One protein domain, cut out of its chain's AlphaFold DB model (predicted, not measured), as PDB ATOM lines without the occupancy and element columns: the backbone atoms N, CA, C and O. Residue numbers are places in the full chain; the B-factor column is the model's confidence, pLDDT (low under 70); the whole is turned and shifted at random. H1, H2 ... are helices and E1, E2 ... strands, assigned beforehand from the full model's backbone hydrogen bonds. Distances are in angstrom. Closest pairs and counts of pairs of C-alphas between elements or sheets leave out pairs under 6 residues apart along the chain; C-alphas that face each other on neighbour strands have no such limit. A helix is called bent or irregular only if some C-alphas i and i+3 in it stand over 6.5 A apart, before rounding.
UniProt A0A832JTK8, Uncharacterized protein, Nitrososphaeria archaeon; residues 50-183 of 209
ATOM      1  N   TRP A  50       6.737 -32.669  31.324       85.44
ATOM      2  CA  TRP A  50       5.854 -33.486  32.146       85.44
ATOM      3  C   TRP A  50       4.405 -33.329  31.710       85.44
ATOM      4  O   TRP A  50       3.958 -32.235  31.363       85.44
ATOM      5  N   GLU A  51       3.654 -34.412  31.831       91.38
ATOM      6  CA  GLU A  51       2.203 -34.414  31.734       91.38
ATOM      7  C   GLU A  51       1.566 -34.937  33.016       91.38
ATOM      8  O   GLU A  51       2.135 -35.730  33.769       91.38
ATOM      9  N   TRP A  52       0.350 -34.470  33.254       92.31
ATOM     10  CA  TRP A  52      -0.473 -34.853  34.381       92.31
ATOM     11  C   TRP A  52      -1.532 -35.839  33.929       92.31
ATOM     12  O   TRP A  52      -2.333 -35.537  33.044       92.31
ATOM     13  N   HIS A  53      -1.552 -36.994  34.577       94.81
ATOM     14  CA  HIS A  53      -2.544 -38.038  34.374       94.81
ATOM     15  C   HIS A  53      -3.532 -38.015  35.526       94.81
ATOM     16  O   HIS A  53      -3.139 -38.097  36.688       94.81
ATOM     17  N   PHE A  54      -4.814 -37.929  35.196       96.31
ATOM     18  CA  PHE A  54      -5.921 -38.049  36.132       96.31
ATOM     19  C   PHE A  54      -6.700 -39.304  35.766       96.31
ATOM     20  O   PHE A  54      -7.382 -39.334  34.742       96.31
ATOM     21  N   VAL A  55      -6.579 -40.339  36.588       96.81
ATOM     22  CA  VAL A  55      -7.184 -41.648  36.341       96.81
ATOM     23  C   VAL A  55      -8.247 -41.907  37.397       96.81
ATOM     24  O   VAL A  55      -7.942 -41.940  38.589       96.81
ATOM     25  N   ALA A  56      -9.491 -42.086  36.967       97.62
ATOM     26  CA  ALA A  56     -10.637 -42.318  37.837       97.62
ATOM     27  C   ALA A  56     -11.312 -43.655  37.484       97.62
ATOM     28  O   ALA A  56     -11.919 -43.768  36.412       97.62
ATOM     29  N   PRO A  57     -11.217 -44.682  38.350       97.25
ATOM     30  CA  PRO A  57     -12.011 -45.892  38.197       97.25
ATOM     31  C   PRO A  57     -13.469 -45.627  38.597       97.25
ATOM     32  O   PRO A  57     -13.748 -45.029  39.636       97.25
ATOM     33  N   VAL A  58     -14.398 -46.117  37.782       97.62
ATOM     34  CA  VAL A  58     -15.846 -46.056  38.012       97.62
ATOM     35  C   VAL A  58     -16.359 -47.486  38.081       97.62
ATOM     36  O   VAL A  58     -16.660 -48.092  37.054       97.62
ATOM     37  N   ILE A  59     -16.392 -48.052  39.287       96.88
ATOM     38  CA  ILE A  59     -16.804 -49.442  39.504       96.88
ATOM     39  C   ILE A  59     -18.318 -49.501  39.687       96.88
ATOM     40  O   ILE A  59     -18.856 -48.876  40.596       96.88
ATOM     41  N   VAL A  60     -18.995 -50.264  38.830       97.31
ATOM     42  CA  VAL A  60     -20.445 -50.511  38.921       97.31
ATOM     43  C   VAL A  60     -20.713 -51.828  39.647       97.31
ATOM     44  O   VAL A  60     -21.619 -51.910  40.471       97.31
ATOM     45  N   TYR A  61     -19.897 -52.852  39.379       97.44
ATOM     46  CA  TYR A  61     -19.978 -54.152  40.041       97.44
ATOM     47  C   TYR A  61     -18.594 -54.636  40.479       97.44
ATOM     48  O   TYR A  61     -17.707 -54.817  39.646       97.44
ATOM     49  N   GLU A  62     -18.443 -54.876  41.783       95.88
ATOM     50  CA  GLU A  62     -17.224 -55.423  42.407       95.88
ATOM     51  C   GLU A  62     -17.072 -56.938  42.204       95.88
ATOM     52  O   GLU A  62     -15.968 -57.462  42.257       95.88
ATOM     53  N   GLU A  63     -18.177 -57.645  41.960       94.62
ATOM     54  CA  GLU A  63     -18.192 -59.090  41.729       94.62
ATOM     55  C   GLU A  63     -18.675 -59.383  40.312       94.62
ATOM     56  O   GLU A  63     -19.632 -58.761  39.847       94.62
ATOM     57  N   VAL A  64     -18.089 -60.369  39.634       95.56
ATOM     58  CA  VAL A  64     -18.422 -60.695  38.241       95.56
ATOM     59  C   VAL A  64     -18.924 -62.130  38.118       95.56
ATOM     60  O   VAL A  64     -18.183 -63.090  38.300       95.56
ATOM     61  N   ASP A  65     -20.200 -62.272  37.759       95.50
ATOM     62  CA  ASP A  65     -20.800 -63.530  37.313       95.50
ATOM     63  C   ASP A  65     -20.845 -63.603  35.772       95.50
ATOM     64  O   ASP A  65     -20.439 -62.679  35.066       95.50
ATOM     65  N   GLN A  66     -21.391 -64.686  35.208       95.19
ATOM     66  CA  GLN A  66     -21.483 -64.843  33.749       95.19
ATOM     67  C   GLN A  66     -22.294 -63.737  33.055       95.19
ATOM     68  O   GLN A  66     -22.005 -63.385  31.907       95.19
ATOM     69  N   ARG A  67     -23.314 -63.184  33.718       95.62
ATOM     70  CA  ARG A  67     -24.116 -62.090  33.158       95.62
ATOM     71  C   ARG A  67     -23.288 -60.810  33.103       95.62
ATOM     72  O   ARG A  67     -23.313 -60.118  32.087       95.62
ATOM     73  N   ARG A  68     -22.519 -60.532  34.150       97.06
ATOM     74  CA  ARG A  68     -21.615 -59.384  34.242       97.06
ATOM     75  C   ARG A  68     -20.418 -59.509  33.297       97.06
ATOM     76  O   ARG A  68     -20.020 -58.498  32.730       97.06
ATOM     77  N   VAL A  69     -19.932 -60.720  33.007       97.81
ATOM     78  CA  VAL A  69     -18.971 -60.944  31.906       97.81
ATOM     79  C   VAL A  69     -19.570 -60.512  30.566       97.81
ATOM     80  O   VAL A  69     -18.922 -59.791  29.809       97.81
ATOM     81  N   ARG A  70     -20.816 -60.911  30.260       97.19
ATOM     82  CA  ARG A  70     -21.493 -60.472  29.024       97.19
ATOM     83  C   ARG A  70     -21.644 -58.953  28.977       97.19
ATOM     84  O   ARG A  70     -21.310 -58.353  27.962       97.19
ATOM     85  N   LEU A  71     -22.066 -58.339  30.084       98.31
ATOM     86  CA  LEU A  71     -22.155 -56.885  30.202       98.31
ATOM     87  C   LEU A  71     -20.804 -56.212  29.937       98.31
ATOM     88  O   LEU A  71     -20.737 -55.317  29.106       98.31
ATOM     89  N   TYR A  72     -19.723 -56.663  30.574       98.25
ATOM     90  CA  TYR A  72     -18.383 -56.108  30.361       98.25
ATOM     91  C   TYR A  72     -17.987 -56.119  28.878       98.25
ATOM     92  O   TYR A  72     -17.519 -55.114  28.345       98.25
ATOM     93  N   ARG A  73     -18.212 -57.243  28.186       96.81
ATOM     94  CA  ARG A  73     -17.882 -57.383  26.758       96.81
ATOM     95  C   ARG A  73     -18.735 -56.479  25.868       96.81
ATOM     96  O   ARG A  73     -18.225 -55.958  24.880       96.81
ATOM     97  N   GLU A  74     -19.988 -56.241  26.239       97.56
ATOM     98  CA  GLU A  74     -20.841 -55.253  25.573       97.56
ATOM     99  C   GLU A  74     -20.332 -53.826  25.783       97.56
ATOM    100  O   GLU A  74     -20.240 -53.056  24.826       97.56
ATOM    101  N   LEU A  75     -19.939 -53.471  27.009       98.00
ATOM    102  CA  LEU A  75     -19.346 -52.163  27.297       98.00
ATOM    103  C   LEU A  75     -18.021 -51.964  26.551       98.00
ATOM    104  O   LEU A  75     -17.736 -50.854  26.104       98.00
ATOM    105  N   LYS A  76     -17.241 -53.034  26.340       97.62
ATOM    106  CA  LYS A  76     -15.956 -52.977  25.628       97.62
ATOM    107  C   LYS A  76     -16.086 -52.402  24.221       97.62
ATOM    108  O   LYS A  76     -15.247 -51.619  23.795       97.62
ATOM    109  N   GLN A  77     -17.161 -52.733  23.511       97.12
ATOM    110  CA  GLN A  77     -17.408 -52.237  22.152       97.12
ATOM    111  C   GLN A  77     -17.787 -50.745  22.105       97.12
ATOM    112  O   GLN A  77     -17.911 -50.179  21.021       97.12
ATOM    113  N   ARG A  78     -17.980 -50.114  23.268       97.69
ATOM    114  CA  ARG A  78     -18.448 -48.731  23.435       97.69
ATOM    115  C   ARG A  78     -17.388 -47.816  24.038       97.69
ATOM    116  O   ARG A  78     -17.692 -46.676  24.372       97.69
ATOM    117  N   GLU A  79     -16.153 -48.295  24.176       97.56
ATOM    118  CA  GLU A  79     -15.031 -47.453  24.592       97.56
ATOM    119  C   GLU A  79     -14.915 -46.219  23.694       97.56
ATOM    120  O   GLU A  79     -15.128 -46.272  22.475       97.56
ATOM    121  N   ALA A  80     -14.591 -45.092  24.312       97.56
ATOM    122  CA  ALA A  80     -14.658 -43.788  23.677       97.56
ATOM    123  C   ALA A  80     -13.442 -42.943  24.046       97.56
ATOM    124  O   ALA A  80     -12.844 -43.104  25.107       97.56
ATOM    125  N   GLN A  81     -13.104 -41.999  23.180       97.25
ATOM    126  CA  GLN A  81     -12.086 -40.995  23.454       97.25
ATOM    127  C   GLN A  81     -12.504 -39.640  22.901       97.25
ATOM    128  O   GLN A  81     -13.357 -39.544  22.013       97.25
ATOM    129  N   VAL A  82     -11.899 -38.583  23.424       95.25
ATOM    130  CA  VAL A  82     -12.100 -37.232  22.916       95.25
ATOM    131  C   VAL A  82     -11.049 -36.912  21.868       95.25
ATOM    132  O   VAL A  82      -9.853 -36.914  22.136       95.25
ATOM    133  N   GLU A  83     -11.515 -36.544  20.683       92.00
ATOM    134  CA  GLU A  83     -10.699 -35.939  19.643       92.00
ATOM    135  C   GLU A  83     -10.793 -34.410  19.741       92.00
ATOM    136  O   GLU A  83     -11.882 -33.822  19.681       92.00
ATOM    137  N   ARG A  84      -9.640 -33.750  19.875       86.00
ATOM    138  CA  ARG A  84      -9.533 -32.288  19.840       86.00
ATOM    139  C   ARG A  84      -9.293 -31.820  18.404       86.00
ATOM    140  O   ARG A  84      -8.239 -32.079  17.831       86.00
ATOM    141  N   ARG A  85     -10.243 -31.078  17.830       81.75
ATOM    142  CA  ARG A  85     -10.151 -30.517  16.469       81.75
ATOM    143  C   ARG A  85      -9.979 -28.999  16.480       81.75
ATOM    144  O   ARG A  85     -10.602 -28.307  17.284       81.75
ATOM    145  N   GLY A  86      -9.220 -28.484  15.509       70.00
ATOM    146  CA  GLY A  86      -9.001 -27.048  15.276       70.00
ATOM    147  C   GLY A  86      -7.751 -26.497  15.971       70.00
ATOM    148  O   GLY A  86      -7.319 -27.027  16.985       70.00
ATOM    149  N   TRP A  87      -7.145 -25.446  15.404       59.59
ATOM    150  CA  TRP A  87      -5.883 -24.862  15.905       59.59
ATOM    151  C   TRP A  87      -6.075 -23.580  16.737       59.59
ATOM    152  O   TRP A  87      -5.229 -23.256  17.558       59.59
ATOM    153  N   LEU A  88      -7.191 -22.858  16.546       59.16
ATOM    154  CA  LEU A  88      -7.477 -21.565  17.203       59.16
ATOM    155  C   LEU A  88      -8.731 -21.588  18.091       59.16
ATOM    156  O   LEU A  88      -8.818 -20.867  19.081       59.16
ATOM    157  N   ARG A  89      -9.720 -22.413  17.733       64.75
ATOM    158  CA  ARG A  89     -10.910 -22.693  18.543       64.75
ATOM    159  C   ARG A  89     -11.050 -24.196  18.634       64.75
ATOM    160  O   ARG A  89     -11.548 -24.824  17.702       64.75
ATOM    161  N   TYR A  90     -10.555 -24.755  19.731       73.25
ATOM    162  CA  TYR A  90     -10.683 -26.178  19.974       73.25
ATOM    163  C   TYR A  90     -12.162 -26.554  20.058       73.25
ATOM    164  O   TYR A  90     -12.943 -25.954  20.798       73.25
ATOM    165  N   SER A  91     -12.528 -27.553  19.269       82.69
ATOM    166  CA  SER A  91     -13.773 -28.291  19.414       82.69
ATOM    167  C   SER A  91     -13.425 -29.688  19.901       82.69
ATOM    168  O   SER A  91     -12.443 -30.282  19.454       82.69
ATOM    169  N   TYR A  92     -14.208 -30.176  20.851       89.56
ATOM    170  CA  TYR A  92     -14.074 -31.515  21.395       89.56
ATOM    171  C   TYR A  92     -15.173 -32.373  20.785       89.56
ATOM    172  O   TYR A  92     -16.320 -31.930  20.686       89.56
ATOM    173  N   ARG A  93     -14.817 -33.574  20.341       93.19
ATOM    174  CA  ARG A  93     -15.770 -34.552  19.825       93.19
ATOM    175  C   ARG A  93     -15.440 -35.916  20.398       93.19
ATOM    176  O   ARG A  93     -14.298 -36.353  20.311       93.19
ATOM    177  N   TRP A  94     -16.443 -36.595  20.934       95.75
ATOM    178  CA  TRP A  94     -16.312 -37.999  21.292       95.75
ATOM    179  C   TRP A  94     -16.298 -38.845  20.027       95.75
ATOM    180  O   TRP A  94     -17.135 -38.663  19.135       95.75
ATOM    181  N   ILE A  95     -15.347 -39.761  19.963       95.94
ATOM    182  CA  ILE A  95     -15.202 -40.779  18.927       95.94
ATOM    183  C   ILE A  95     -14.989 -42.134  19.608       95.94
ATOM    184  O   ILE A  95     -14.756 -42.197  20.815       95.94
ATOM    185  N   THR A  96     -15.077 -43.221  18.847       95.56
ATOM    186  CA  THR A  96     -14.685 -44.551  19.332       95.56
ATOM    187  C   THR A  96     -13.233 -44.539  19.811       95.56
ATOM    188  O   THR A  96     -12.381 -43.920  19.178       95.56
ATOM    189  N   GLY A  97     -12.961 -45.215  20.928       91.62
ATOM    190  CA  GLY A  97     -11.626 -45.315  21.509       91.62
ATOM    191  C   GLY A  97     -10.657 -46.098  20.622       91.62
ATOM    192  O   GLY A  97     -10.974 -47.189  20.145       91.62
ATOM    193  N   ASP A  98      -9.441 -45.580  20.454       88.94
ATOM    194  CA  ASP A  98      -8.403 -46.225  19.644       88.94
ATOM    195  C   ASP A  98      -7.896 -47.526  20.274       88.94
ATOM    196  O   ASP A  98      -7.415 -48.417  19.576       88.94
ATOM    197  N   THR A  99      -7.986 -47.662  21.599       87.00
ATOM    198  CA  THR A  99      -7.599 -48.892  22.301       87.00
ATOM    199  C   THR A  99      -8.434 -50.081  21.833       87.00
ATOM    200  O   THR A  99      -7.882 -51.159  21.614       87.00
ATOM    201  N   LEU A 100      -9.739 -49.888  21.609       88.56
ATOM    202  CA  LEU A 100     -10.621 -50.936  21.098       88.56
ATOM    203  C   LEU A 100     -10.143 -51.429  19.728       88.56
ATOM    204  O   LEU A 100      -9.953 -52.628  19.540       88.56
ATOM    205  N   THR A 101      -9.901 -50.509  18.792       85.62
ATOM    206  CA  THR A 101      -9.529 -50.848  17.411       85.62
ATOM    207  C   THR A 101      -8.126 -51.445  17.312       85.62
ATOM    208  O   THR A 101      -7.899 -52.338  16.496       85.62
ATOM    209  N   LYS A 102      -7.192 -51.003  18.164       89.38
ATOM    210  CA  LYS A 102      -5.814 -51.517  18.215       89.38
ATOM    211  C   LYS A 102      -5.717 -52.892  18.878       89.38
ATOM    212  O   LYS A 102      -5.010 -53.757  18.368       89.38
ATOM    213  N   VAL A 103      -6.395 -53.097  20.009       92.62
ATOM    214  CA  VAL A 103      -6.263 -54.327  20.813       92.62
ATOM    215  C   VAL A 103      -7.238 -55.414  20.355       92.62
ATOM    216  O   VAL A 103      -6.894 -56.598  20.382       92.62
ATOM    217  N   PHE A 104      -8.428 -55.034  19.884       93.00
ATOM    218  CA  PHE A 104      -9.475 -55.958  19.446       93.00
ATOM    219  C   PHE A 104      -9.992 -55.605  18.044       93.00
ATOM    220  O   PHE A 104     -11.155 -55.234  17.885       93.00
ATOM    221  N   PRO A 105      -9.179 -55.790  16.989       90.44
ATOM    222  CA  PRO A 105      -9.571 -55.437  15.621       90.44
ATOM    223  C   PRO A 105     -10.774 -56.236  15.085       90.44
ATOM    224  O   PRO A 105     -11.348 -55.877  14.063       90.44
ATOM    225  N   HIS A 106     -11.151 -57.331  15.754       91.88
ATOM    226  CA  HIS A 106     -12.310 -58.159  15.414       91.88
ATOM    227  C   HIS A 106     -13.614 -57.689  16.080       91.88
ATOM    228  O   HIS A 106     -14.687 -58.164  15.709       91.88
ATOM    229  N   LEU A 107     -13.544 -56.800  17.077       94.19
ATOM    230  CA  LEU A 107     -14.734 -56.236  17.705       94.19
ATOM    231  C   LEU A 107     -15.254 -55.074  16.863       94.19
ATOM    232  O   LEU A 107     -14.497 -54.201  16.444       94.19
ATOM    233  N   THR A 108     -16.564 -55.061  16.630       94.25
ATOM    234  CA  THR A 108     -17.223 -53.964  15.916       94.25
ATOM    235  C   THR A 108     -17.569 -52.862  16.915       94.25
ATOM    236  O   THR A 108     -18.279 -53.148  17.880       94.25
ATOM    237  N   PRO A 109     -17.101 -51.619  16.720       94.94
ATOM    238  CA  PRO A 109     -17.490 -50.515  17.583       94.94
ATOM    239  C   PRO A 109     -18.991 -50.235  17.534       94.94
ATOM    240  O   PRO A 109     -19.591 -50.223  16.458       94.94
ATOM    241  N   VAL A 110     -19.574 -49.928  18.689       96.50
ATOM    242  CA  VAL A 110     -20.961 -49.474  18.817       96.50
ATOM    243  C   VAL A 110     -20.965 -48.013  19.270       96.50
ATOM    244  O   VAL A 110     -20.287 -47.641  20.226       96.50
ATOM    245  N   THR A 111     -21.708 -47.161  18.560       96.38
ATOM    246  CA  THR A 111     -21.599 -45.695  18.673       96.38
ATOM    247  C   THR A 111     -22.615 -45.046  19.608       96.38
ATOM    248  O   THR A 111     -22.550 -43.837  19.814       96.38
ATOM    249  N   ASP A 112     -23.523 -45.807  20.215       97.50
ATOM    250  CA  ASP A 112     -24.628 -45.252  21.005       97.50
ATOM    251  C   ASP A 112     -24.148 -44.485  22.253       97.50
ATOM    252  O   ASP A 112     -24.683 -43.416  22.561       97.50
ATOM    253  N   LEU A 113     -23.087 -44.950  22.928       97.88
ATOM    254  CA  LEU A 113     -22.444 -44.167  23.994       97.88
ATOM    255  C   LEU A 113     -21.838 -42.865  23.445       97.88
ATOM    256  O   LEU A 113     -22.069 -41.790  23.990       97.88
ATOM    257  N   VAL A 114     -21.099 -42.936  22.338       97.38
ATOM    258  CA  VAL A 114     -20.462 -41.765  21.712       97.38
ATOM    259  C   VAL A 114     -21.497 -40.713  21.295       97.38
ATOM    260  O   VAL A 114     -21.280 -39.513  21.482       97.38
ATOM    261  N   GLU A 115     -22.633 -41.133  20.749       97.94
ATOM    262  CA  GLU A 115     -23.744 -40.254  20.370       97.94
ATOM    263  C   GLU A 115     -24.361 -39.562  21.593       97.94
ATOM    264  O   GLU A 115     -24.591 -38.346  21.576       97.94
ATOM    265  N   ARG A 116     -24.544 -40.297  22.696       97.81
ATOM    266  CA  ARG A 116     -24.999 -39.735  23.975       97.81
ATOM    267  C   ARG A 116     -24.012 -38.705  24.528       97.81
ATOM    268  O   ARG A 116     -24.411 -37.598  24.876       97.81
ATOM    269  N   LEU A 117     -22.717 -39.019  24.556       97.94
ATOM    270  CA  LEU A 117     -21.689 -38.106  25.074       97.94
ATOM    271  C   LEU A 117     -21.544 -36.833  24.217       97.94
ATOM    272  O   LEU A 117     -21.269 -35.748  24.733       97.94
ATOM    273  N   ASN A 118     -21.741 -36.937  22.900       97.25
ATOM    274  CA  ASN A 118     -21.721 -35.780  21.999       97.25
ATOM    275  C   ASN A 118     -22.974 -34.898  22.110       97.25
ATOM    276  O   ASN A 118     -22.884 -33.697  21.858       97.25
ATOM    277  N   SER A 119     -24.123 -35.468  22.477       97.25
ATOM    278  CA  SER A 119     -25.379 -34.721  22.647       97.25
ATOM    279  C   SER A 119     -25.536 -34.083  24.034       97.25
ATOM    280  O   SER A 119     -26.337 -33.159  24.188       97.25
ATOM    281  N   ASP A 120     -24.743 -34.495  25.029       97.62
ATOM    282  CA  ASP A 120     -24.749 -33.894  26.366       97.62
ATOM    283  C   ASP A 120     -24.077 -32.505  26.376       97.62
ATOM    284  O   ASP A 120     -22.856 -32.356  26.482       97.62
ATOM    285  N   GLY A 121     -24.897 -31.452  26.315       95.81
ATOM    286  CA  GLY A 121     -24.430 -30.065  26.323       95.81
ATOM    287  C   GLY A 121     -23.657 -29.654  27.584       95.81
ATOM    288  O   GLY A 121     -22.770 -28.799  27.493       95.81
ATOM    289  N   ARG A 122     -23.938 -30.264  28.745       96.94
ATOM    290  CA  ARG A 122     -23.221 -29.981  29.998       96.94
ATOM    291  C   ARG A 122     -21.839 -30.623  29.978       96.94
ATOM    292  O   ARG A 122     -20.868 -29.959  30.341       96.94
ATOM    293  N   LEU A 123     -21.726 -31.855  29.487       95.81
ATOM    294  CA  LEU A 123     -20.435 -32.513  29.282       95.81
ATOM    295  C   LEU A 123     -19.555 -31.715  28.312       95.81
ATOM    296  O   LEU A 123     -18.375 -31.497  28.582       95.81
ATOM    297  N   GLN A 124     -20.134 -31.212  27.217       93.31
ATOM    298  CA  GLN A 124     -19.410 -30.378  26.252       93.31
ATOM    299  C   GLN A 124     -18.897 -29.064  26.863       93.31
ATOM    300  O   GLN A 124     -17.797 -28.615  26.535       93.31
ATOM    301  N   ASP A 125     -19.662 -28.435  27.757       93.75
ATOM    302  CA  ASP A 125     -19.214 -27.247  28.494       93.75
ATOM    303  C   ASP A 125     -18.081 -27.578  29.484       93.75
ATOM    304  O   ASP A 125     -17.070 -26.870  29.513       93.75
ATOM    305  N   LEU A 126     -18.184 -28.688  30.225       95.31
ATOM    306  CA  LEU A 126     -17.132 -29.152  31.139       95.31
ATOM    307  C   LEU A 126     -15.819 -29.460  30.400       95.31
ATOM    308  O   LEU A 126     -14.760 -29.006  30.839       95.31
ATOM    309  N   LEU A 127     -15.885 -30.137  29.249       92.81
ATOM    310  CA  LEU A 127     -14.722 -30.421  28.395       92.81
ATOM    311  C   LEU A 127     -14.003 -29.146  27.941       92.81
ATOM    312  O   LEU A 127     -12.780 -29.048  28.023       92.81
ATOM    313  N   ARG A 128     -14.756 -28.126  27.511       89.88
ATOM    314  CA  ARG A 128     -14.162 -26.842  27.100       89.88
ATOM    315  C   ARG A 128     -13.483 -26.119  28.258       89.88
ATOM    316  O   ARG A 128     -12.480 -25.438  28.052       89.88
ATOM    317  N   ARG A 129     -14.032 -26.230  29.468       90.12
ATOM    318  CA  ARG A 129     -13.499 -25.556  30.660       90.12
ATOM    319  C   ARG A 129     -12.277 -26.258  31.231       90.12
ATOM    320  O   ARG A 129     -11.400 -25.561  31.749       90.12
ATOM    321  N   SER A 130     -12.230 -27.588  31.182       88.56
ATOM    322  CA  SER A 130     -11.145 -28.386  31.764       88.56
ATOM    323  C   SER A 130      -9.818 -28.210  31.024       88.56
ATOM    324  O   SER A 130      -8.769 -28.285  31.658       88.56
ATOM    325  N   VAL A 131      -9.861 -27.877  29.725       83.50
ATOM    326  CA  VAL A 131      -8.677 -27.669  28.866       83.50
ATOM    327  C   VAL A 131      -7.743 -28.886  28.888       83.50
ATOM    328  O   VAL A 131      -6.521 -28.754  28.878       83.50
ATOM    329  N   ILE A 132      -8.327 -30.081  28.960       89.19
ATOM    330  CA  ILE A 132      -7.587 -31.335  28.817       89.19
ATOM    331  C   ILE A 132      -7.066 -31.472  27.388       89.19
ATOM    332  O   ILE A 132      -7.676 -30.964  26.434       89.19
ATOM    333  N   ASP A 133      -5.932 -32.150  27.263       89.88
ATOM    334  CA  ASP A 133      -5.330 -32.450  25.970       89.88
ATOM    335  C   ASP A 133      -5.872 -33.773  25.430       89.88
ATOM    336  O   ASP A 133      -6.224 -33.840  24.253       89.88
ATOM    337  N   GLU A 134      -6.046 -34.767  26.307       93.12
ATOM    338  CA  GLU A 134      -6.588 -36.081  25.958       93.12
ATOM    339  C   GLU A 134      -7.581 -36.569  27.022       93.12
ATOM    340  O   GLU A 134      -7.471 -36.229  28.206       93.12
ATOM    341  N   LEU A 135      -8.568 -37.358  26.595       96.31
ATOM    342  CA  LEU A 135      -9.533 -38.012  27.476       96.31
ATOM    343  C   LEU A 135      -9.977 -39.339  26.882       96.31
ATOM    344  O   LEU A 135     -10.469 -39.375  25.754       96.31
ATOM    345  N   TYR A 136      -9.866 -40.393  27.678       95.50
ATOM    346  CA  TYR A 136     -10.204 -41.760  27.305       95.50
ATOM    347  C   TYR A 136     -11.197 -42.345  28.300       95.50
ATOM    348  O   TYR A 136     -11.110 -42.084  29.501       95.50
ATOM    349  N   ILE A 137     -12.117 -43.157  27.793       97.31
ATOM    350  CA  ILE A 137     -13.028 -43.989  28.570       97.31
ATOM    351  C   ILE A 137     -12.835 -45.419  28.093       97.31
ATOM    352  O   ILE A 137     -13.311 -45.802  27.020       97.31
ATOM    353  N   ASN A 138     -12.165 -46.203  28.925       97.25
ATOM    354  CA  ASN A 138     -11.997 -47.628  28.713       97.25
ATOM    355  C   ASN A 138     -12.866 -48.395  29.709       97.25
ATOM    356  O   ASN A 138     -13.216 -47.885  30.769       97.25
ATOM    357  N   THR A 139     -13.218 -49.629  29.390       97.38
ATOM    358  CA  THR A 139     -13.685 -50.597  30.389       97.38
ATOM    359  C   THR A 139     -12.620 -50.782  31.467       97.38
ATOM    360  O   THR A 139     -11.431 -50.640  31.195       97.38
ATOM    361  N   TYR A 140     -13.037 -51.033  32.707       96.62
ATOM    362  CA  TYR A 140     -12.108 -51.144  33.828       96.62
ATOM    363  C   TYR A 140     -11.118 -52.300  33.638       96.62
ATOM    364  O   TYR A 140     -11.516 -53.444  33.439       96.62
ATOM    365  N   PHE A 141      -9.830 -52.006  33.788       94.50
ATOM    366  CA  PHE A 141      -8.771 -53.002  33.880       94.50
ATOM    367  C   PHE A 141      -7.695 -52.514  34.847       94.50
ATOM    368  O   PHE A 141      -7.523 -51.309  35.053       94.50
ATOM    369  N   THR A 142      -6.952 -53.448  35.426       91.00
ATOM    370  CA  THR A 142      -5.713 -53.170  36.154       91.00
ATOM    371  C   THR A 142      -4.509 -53.547  35.294       91.00
ATOM    372  O   THR A 142      -4.592 -54.409  34.418       91.00
ATOM    373  N   MET A 143      -3.388 -52.859  35.511       85.94
ATOM    374  CA  MET A 143      -2.109 -53.221  34.903       85.94
ATOM    375  C   MET A 143      -1.267 -53.959  35.936       85.94
ATOM    376  O   MET A 143      -0.974 -53.408  36.999       85.94
ATOM    377  N   ASP A 144      -0.844 -55.175  35.604       79.12
ATOM    378  CA  ASP A 144       0.116 -55.901  36.429       79.12
ATOM    379  C   ASP A 144       1.514 -55.268  36.273       79.12
ATOM    380  O   ASP A 144       1.917 -54.940  35.149       79.12
ATOM    381  N   PRO A 145       2.296 -55.097  37.355       76.94
ATOM    382  CA  PRO A 145       3.644 -54.546  37.260       76.94
ATOM    383  C   PRO A 145       4.519 -55.321  36.261       76.94
ATOM    384  O   PRO A 145       4.718 -56.524  36.406       76.94
ATOM    385  N   GLY A 146       5.065 -54.626  35.258       78.19
ATOM    386  CA  GLY A 146       5.928 -55.224  34.229       78.19
ATOM    387  C   GLY A 146       5.195 -55.985  33.117       78.19
ATOM    388  O   GLY A 146       5.858 -56.555  32.253       78.19
ATOM    389  N   SER A 147       3.859 -55.993  33.115       82.25
ATOM    390  CA  SER A 147       3.062 -56.569  32.027       82.25
ATOM    391  C   SER A 147       2.918 -55.606  30.845       82.25
ATOM    392  O   SER A 147       2.943 -54.384  31.008       82.25
ATOM    393  N   ASP A 148       2.746 -56.163  29.644       88.44
ATOM    394  CA  ASP A 148       2.349 -55.379  28.475       88.44
ATOM    395  C   ASP A 148       0.906 -54.860  28.665       88.44
ATOM    396  O   ASP A 148       0.014 -55.650  29.003       88.44
ATOM    397  N   PRO A 149       0.636 -53.558  28.444       86.94
ATOM    398  CA  PRO A 149      -0.701 -52.998  28.627       86.94
ATOM    399  C   PRO A 149      -1.780 -53.685  27.783       86.94
ATOM    400  O   PRO A 149      -2.901 -53.871  28.260       86.94
ATOM    401  N   ASN A 150      -1.469 -54.102  26.551       90.94
ATOM    402  CA  ASN A 150      -2.452 -54.753  25.685       90.94
ATOM    403  C   ASN A 150      -2.785 -56.156  26.195       90.94
ATOM    404  O   ASN A 150      -3.946 -56.558  26.145       90.94
ATOM    405  N   GLU A 151      -1.799 -56.885  26.719       90.88
ATOM    406  CA  GLU A 151      -2.022 -58.195  27.344       90.88
ATOM    407  C   GLU A 151      -2.876 -58.083  28.614       90.88
ATOM    408  O   GLU A 151      -3.833 -58.844  28.779       90.88
ATOM    409  N   SER A 152      -2.629 -57.075  29.459       91.69
ATOM    410  CA  SER A 152      -3.486 -56.787  30.623       91.69
ATOM    411  C   SER A 152      -4.939 -56.516  30.217       91.69
ATOM    412  O   SER A 152      -5.872 -57.054  30.820       91.69
ATOM    413  N   ILE A 153      -5.145 -55.727  29.157       93.25
ATOM    414  CA  ILE A 153      -6.479 -55.410  28.633       93.25
ATOM    415  C   ILE A 153      -7.176 -56.665  28.077       93.25
ATOM    416  O   ILE A 153      -8.367 -56.865  28.330       93.25
ATOM    417  N   LYS A 154      -6.464 -57.519  27.330       93.94
ATOM    418  CA  LYS A 154      -7.012 -58.784  26.802       93.94
ATOM    419  C   LYS A 154      -7.417 -59.733  27.923       93.94
ATOM    420  O   LYS A 154      -8.533 -60.246  27.900       93.94
ATOM    421  N   ARG A 155      -6.565 -59.896  28.937       93.75
ATOM    422  CA  ARG A 155      -6.855 -60.736  30.106       93.75
ATOM    423  C   ARG A 155      -8.140 -60.303  30.813       93.75
ATOM    424  O   ARG A 155      -8.984 -61.143  31.117       93.75
ATOM    425  N   HIS A 156      -8.328 -58.998  31.007       94.81
ATOM    426  CA  HIS A 156      -9.556 -58.458  31.598       94.81
ATOM    427  C   HIS A 156     -10.782 -58.632  30.696       94.81
ATOM    428  O   HIS A 156     -11.880 -58.849  31.192       94.81
ATOM    429  N   TYR A 157     -10.627 -58.577  29.372       95.38
ATOM    430  CA  TYR A 157     -11.727 -58.875  28.451       95.38
ATOM    431  C   TYR A 157     -12.180 -60.344  28.513       95.38
ATOM    432  O   TYR A 157     -13.377 -60.649  28.412       95.38
ATOM    433  N   GLU A 158     -11.232 -61.260  28.692       95.00
ATOM    434  CA  GLU A 158     -11.511 -62.688  28.817       95.00
ATOM    435  C   GLU A 158     -12.160 -63.022  30.161       95.00
ATOM    436  O   GLU A 158     -13.197 -63.694  30.176       95.00
ATOM    437  N   SER A 159     -11.588 -62.509  31.255       95.38
ATOM    438  CA  SER A 159     -11.998 -62.783  32.635       95.38
ATOM    439  C   SER A 159     -11.966 -61.507  33.494       95.38
ATOM    440  O   SER A 159     -11.019 -61.312  34.260       95.38
ATOM    441  N   PRO A 160     -12.981 -60.630  33.387       96.12
ATOM    442  CA  PRO A 160     -13.015 -59.390  34.154       96.12
ATOM    443  C   PRO A 160     -13.258 -59.663  35.640       96.12
ATOM    444  O   PRO A 160     -14.169 -60.405  35.998       96.12
ATOM    445  N   GLU A 161     -12.470 -59.025  36.505       95.19
ATOM    446  CA  GLU A 161     -12.646 -59.094  37.966       95.19
ATOM    447  C   GLU A 161     -13.717 -58.124  38.469       95.19
ATOM    448  O   GLU A 161     -14.352 -58.376  39.488       95.19
ATOM    449  N   LYS A 162     -13.930 -57.022  37.740       97.31
ATOM    450  CA  LYS A 162     -14.926 -55.984  38.031       97.31
ATOM    451  C   LYS A 162     -15.592 -55.522  36.746       97.31
ATOM    452  O   LYS A 162     -14.997 -55.593  35.670       97.31
ATOM    453  N   VAL A 163     -16.802 -54.982  36.858       98.06
ATOM    454  CA  VAL A 163     -17.449 -54.256  35.757       98.06
ATOM    455  C   VAL A 163     -17.493 -52.779  36.081       98.06
ATOM    456  O   VAL A 163     -17.985 -52.362  37.130       98.06
ATOM    457  N   GLY A 164     -17.000 -51.983  35.148       97.75
ATOM    458  CA  GLY A 164     -16.935 -50.548  35.296       97.75
ATOM    459  C   GLY A 164     -16.140 -49.914  34.174       97.75
ATOM    460  O   GLY A 164     -15.850 -50.547  33.155       97.75
ATOM    461  N   TRP A 165     -15.748 -48.674  34.409       98.31
ATOM    462  CA  TRP A 165     -14.973 -47.869  33.483       98.31
ATOM    463  C   TRP A 165     -13.689 -47.371  34.136       98.31
ATOM    464  O   TRP A 165     -13.573 -47.286  35.358       98.31
ATOM    465  N   LEU A 166     -12.729 -47.011  33.301       97.56
ATOM    466  CA  LEU A 166     -11.521 -46.297  33.648       97.56
ATOM    467  C   LEU A 166     -11.494 -45.025  32.805       97.56
ATOM    468  O   LEU A 166     -11.346 -45.086  31.581       97.56
ATOM    469  N   ILE A 167     -11.683 -43.881  33.461       98.12
ATOM    470  CA  ILE A 167     -11.608 -42.574  32.813       98.12
ATOM    471  C   ILE A 167     -10.192 -42.037  33.002       98.12
ATOM    472  O   ILE A 167      -9.748 -41.871  34.138       98.12
ATOM    473  N   THR A 168      -9.505 -41.727  31.906       96.94
ATOM    474  CA  THR A 168      -8.146 -41.173  31.929       96.94
ATOM    475  C   THR A 168      -8.136 -39.824  31.235       96.94
ATOM    476  O   THR A 168      -8.337 -39.764  30.024       96.94
ATOM    477  N   ALA A 169      -7.890 -38.749  31.981       96.56
ATOM    478  CA  ALA A 169      -7.659 -37.415  31.435       96.56
ATOM    479  C   ALA A 169      -6.170 -37.067  31.499       96.56
ATOM    480  O   ALA A 169      -5.544 -37.224  32.550       96.56
ATOM    481  N   ILE A 170      -5.622 -36.550  30.400       93.94
ATOM    482  CA  ILE A 170      -4.218 -36.140  30.311       93.94
ATOM    483  C   ILE A 170      -4.143 -34.639  30.055       93.94
ATOM    484  O   ILE A 170      -4.861 -34.077  29.216       93.94
ATOM    485  N   LYS A 171      -3.260 -33.978  30.802       91.38
ATOM    486  CA  LYS A 171      -2.919 -32.571  30.626       91.38
ATOM    487  C   LYS A 171      -1.411 -32.426  30.454       91.38
ATOM    488  O   LYS A 171      -0.659 -32.631  31.400       91.38
ATOM    489  N   GLY A 172      -0.992 -31.997  29.269       86.50
ATOM    490  CA  GLY A 172       0.401 -31.711  28.946       86.50
ATOM    491  C   GLY A 172       0.964 -30.468  29.658       86.50
ATOM    492  O   GLY A 172       0.231 -29.772  30.387       86.50
ATOM    493  N   PRO A 173       2.251 -30.164  29.414       80.56
ATOM    494  CA  PRO A 173       3.040 -29.164  30.140       80.56
ATOM    495  C   PRO A 173       2.505 -27.729  29.996       80.56
ATOM    496  O   PRO A 173       1.664 -27.428  29.142       80.56
ATOM    497  N   GLY A 174       2.996 -26.816  30.842       71.94
ATOM    498  CA  GLY A 174       2.703 -25.373  30.762       71.94
ATOM    499  C   GLY A 174       1.438 -24.942  31.510       71.94
ATOM    500  O   GLY A 174       0.871 -23.869  31.268       71.94
ATOM    501  N   SER A 175       0.960 -25.796  32.411       67.44
ATOM    502  CA  SER A 175      -0.304 -25.636  33.125       67.44
ATOM    503  C   SER A 175      -0.141 -25.416  34.639       67.44
ATOM    504  O   SER A 175      -1.115 -25.208  35.366       67.44
ATOM    505  N   GLU A 176       1.106 -25.346  35.106       71.69
ATOM    506  CA  GLU A 176       1.511 -25.341  36.515       71.69
ATOM    507  C   GLU A 176       1.010 -24.087  37.251       71.69
ATOM    508  O   GLU A 176       0.505 -24.160  38.369       71.69
ATOM    509  N   TRP A 177       1.041 -22.928  36.586       66.81
ATOM    510  CA  TRP A 177       0.580 -21.644  37.134       66.81
ATOM    511  C   TRP A 177      -0.934 -21.579  37.410       66.81
ATOM    512  O   TRP A 177      -1.399 -20.691  38.125       66.81
ATOM    513  N   ARG A 178      -1.723 -22.512  36.856       78.88
ATOM    514  CA  ARG A 178      -3.178 -22.640  37.073       78.88
ATOM    515  C   ARG A 178      -3.579 -24.018  37.586       78.88
ATOM    516  O   ARG A 178      -4.764 -24.358  37.535       78.88
ATOM    517  N   PHE A 179      -2.623 -24.785  38.110       84.19
ATOM    518  CA  PHE A 179      -2.817 -26.189  38.452       84.19
ATOM    519  C   PHE A 179      -4.026 -26.412  39.369       84.19
ATOM    520  O   PHE A 179      -4.871 -27.251  39.077       84.19
ATOM    521  N   ALA A 180      -4.210 -25.560  40.383       86.81
ATOM    522  CA  ALA A 180      -5.365 -25.616  41.277       86.81
ATOM    523  C   ALA A 180      -6.723 -25.576  40.549       86.81
ATOM    524  O   ALA A 180      -7.616 -26.400  40.766       86.81
ATOM    525  N   SER A 181      -6.885 -24.610  39.638       88.56
ATOM    526  CA  SER A 181      -8.120 -24.483  38.865       88.56
ATOM    527  C   SER A 181      -8.299 -25.648  37.898       88.56
ATOM    528  O   SER A 181      -9.440 -25.992  37.604       88.56
ATOM    529  N   ILE A 182      -7.213 -26.212  37.374       89.62
ATOM    530  CA  ILE A 182      -7.260 -27.344  36.447       89.62
ATOM    531  C   ILE A 182      -7.704 -28.600  37.183       89.62
ATOM    532  O   ILE A 182      -8.675 -29.215  36.758       89.62
ATOM    533  N   VAL A 183      -7.084 -28.912  38.324       92.00
ATOM    534  CA  VAL A 183      -7.455 -30.051  39.178       92.00
ATOM    535  C   VAL A 183      -8.950 -30.019  39.487       92.00
ATOM    536  O   VAL A 183      -9.639 -31.015  39.284       92.00
TER     537      VAL A 183
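Overview. This is residues 50 to 183 of the 209 residues of an uncharacterized protein of Nitrososphaeria archaeon (UniProt A0A832JTK8). A twisted antiparallel sheet of five strands runs through the model, with H3 and H4 on one face over its edge strand E3. H1, H2 and H5 gather at one end of the sheet, the end where E4 ends and E2 and E5 begin, with H1 near the start of E5 and H2 near E4 and E2, and H6 sits at the other end, beyond the end of E5. The printed part has 134 residues with six named helices and five named strands, in the order E1 H1 E2 E3 H2 H3 H4 E4 H5 E5 H6. The sheet's order is E1 E5 E4 E2 E3, and the class is mixed, helices and strands. The whole is compact, with a radius of gyration of the C-alphas of 15.8 A and spans of 46 by 34 by 26 A.

Along the chain. E1, residues 50 to 61, begins at C-alpha 50 at (5.854, -33.486, 32.146) and is 34.0 A long from first to last C-alpha. H1, residues 66 to 76, is 15.4 A long. E2, residues 80 to 85, and E3, residues 91 to 96, are 15.8 A and 16.3 A long. H2 is residues 98 to 103, and H3 is residues 112 to 119. H4, residues 121 to 130, is 14.5 A long. E4, residues 134 to 139, is 16.8 A long and begins at C-alpha 134 at (-6.588, -36.081, 25.958). H5, residues 149 to 158, is 14.5 A long. E5, residues 163 to 171, is 26.6 A long. H6, residues 176 to 183, ends at C-alpha 183 at (-7.455, -30.051, 39.178); it is irregular, with C-alphas 177 and 180 8.3 A apart.

Arrangement. E1 and E5 are antiparallel at 164 degrees, with N 54 and O 169 within hydrogen-bond range at 2.8 A. E5 and E4 have N 136 and O 168 at 2.9 A, E4 and E2 have N 82 and O 135 at 2.8 A, and the hairpin E2 and E3 has N 83 and O 93 at 2.8 A. H3 lies over E3 at a height over the sheet of 7.8 A and runs along the strands; the closest C-alphas are those of Trp 94 and Val 114, 5.6 A. H4, on the same face, lies over E3 at a height of 9.0 A. H1 is on the sheet but over none of its strands. H5 only just touches H1, the closest C-alphas being those of Arg 73 and Tyr 157, 6.6 A. H5 also only just touches H2, with 3 pairs of C-alphas within 8 A, the closest those of Val 103 and Asn 150, 6.2 A. H6 only grazes the sheet. In H1 to H5 every O i to N i+4 pair is within hydrogen-bond range; in H6 it is 2 of 4.

Size, cuts and confidence. The C-alphas farthest apart, those of Gln 66 and Trp 177, are 48.6 A apart. The printed part has no cut and no long link. The mean pLDDT of the printed part is 91.5; residues 87 to 89, 175 and 177 are under 70.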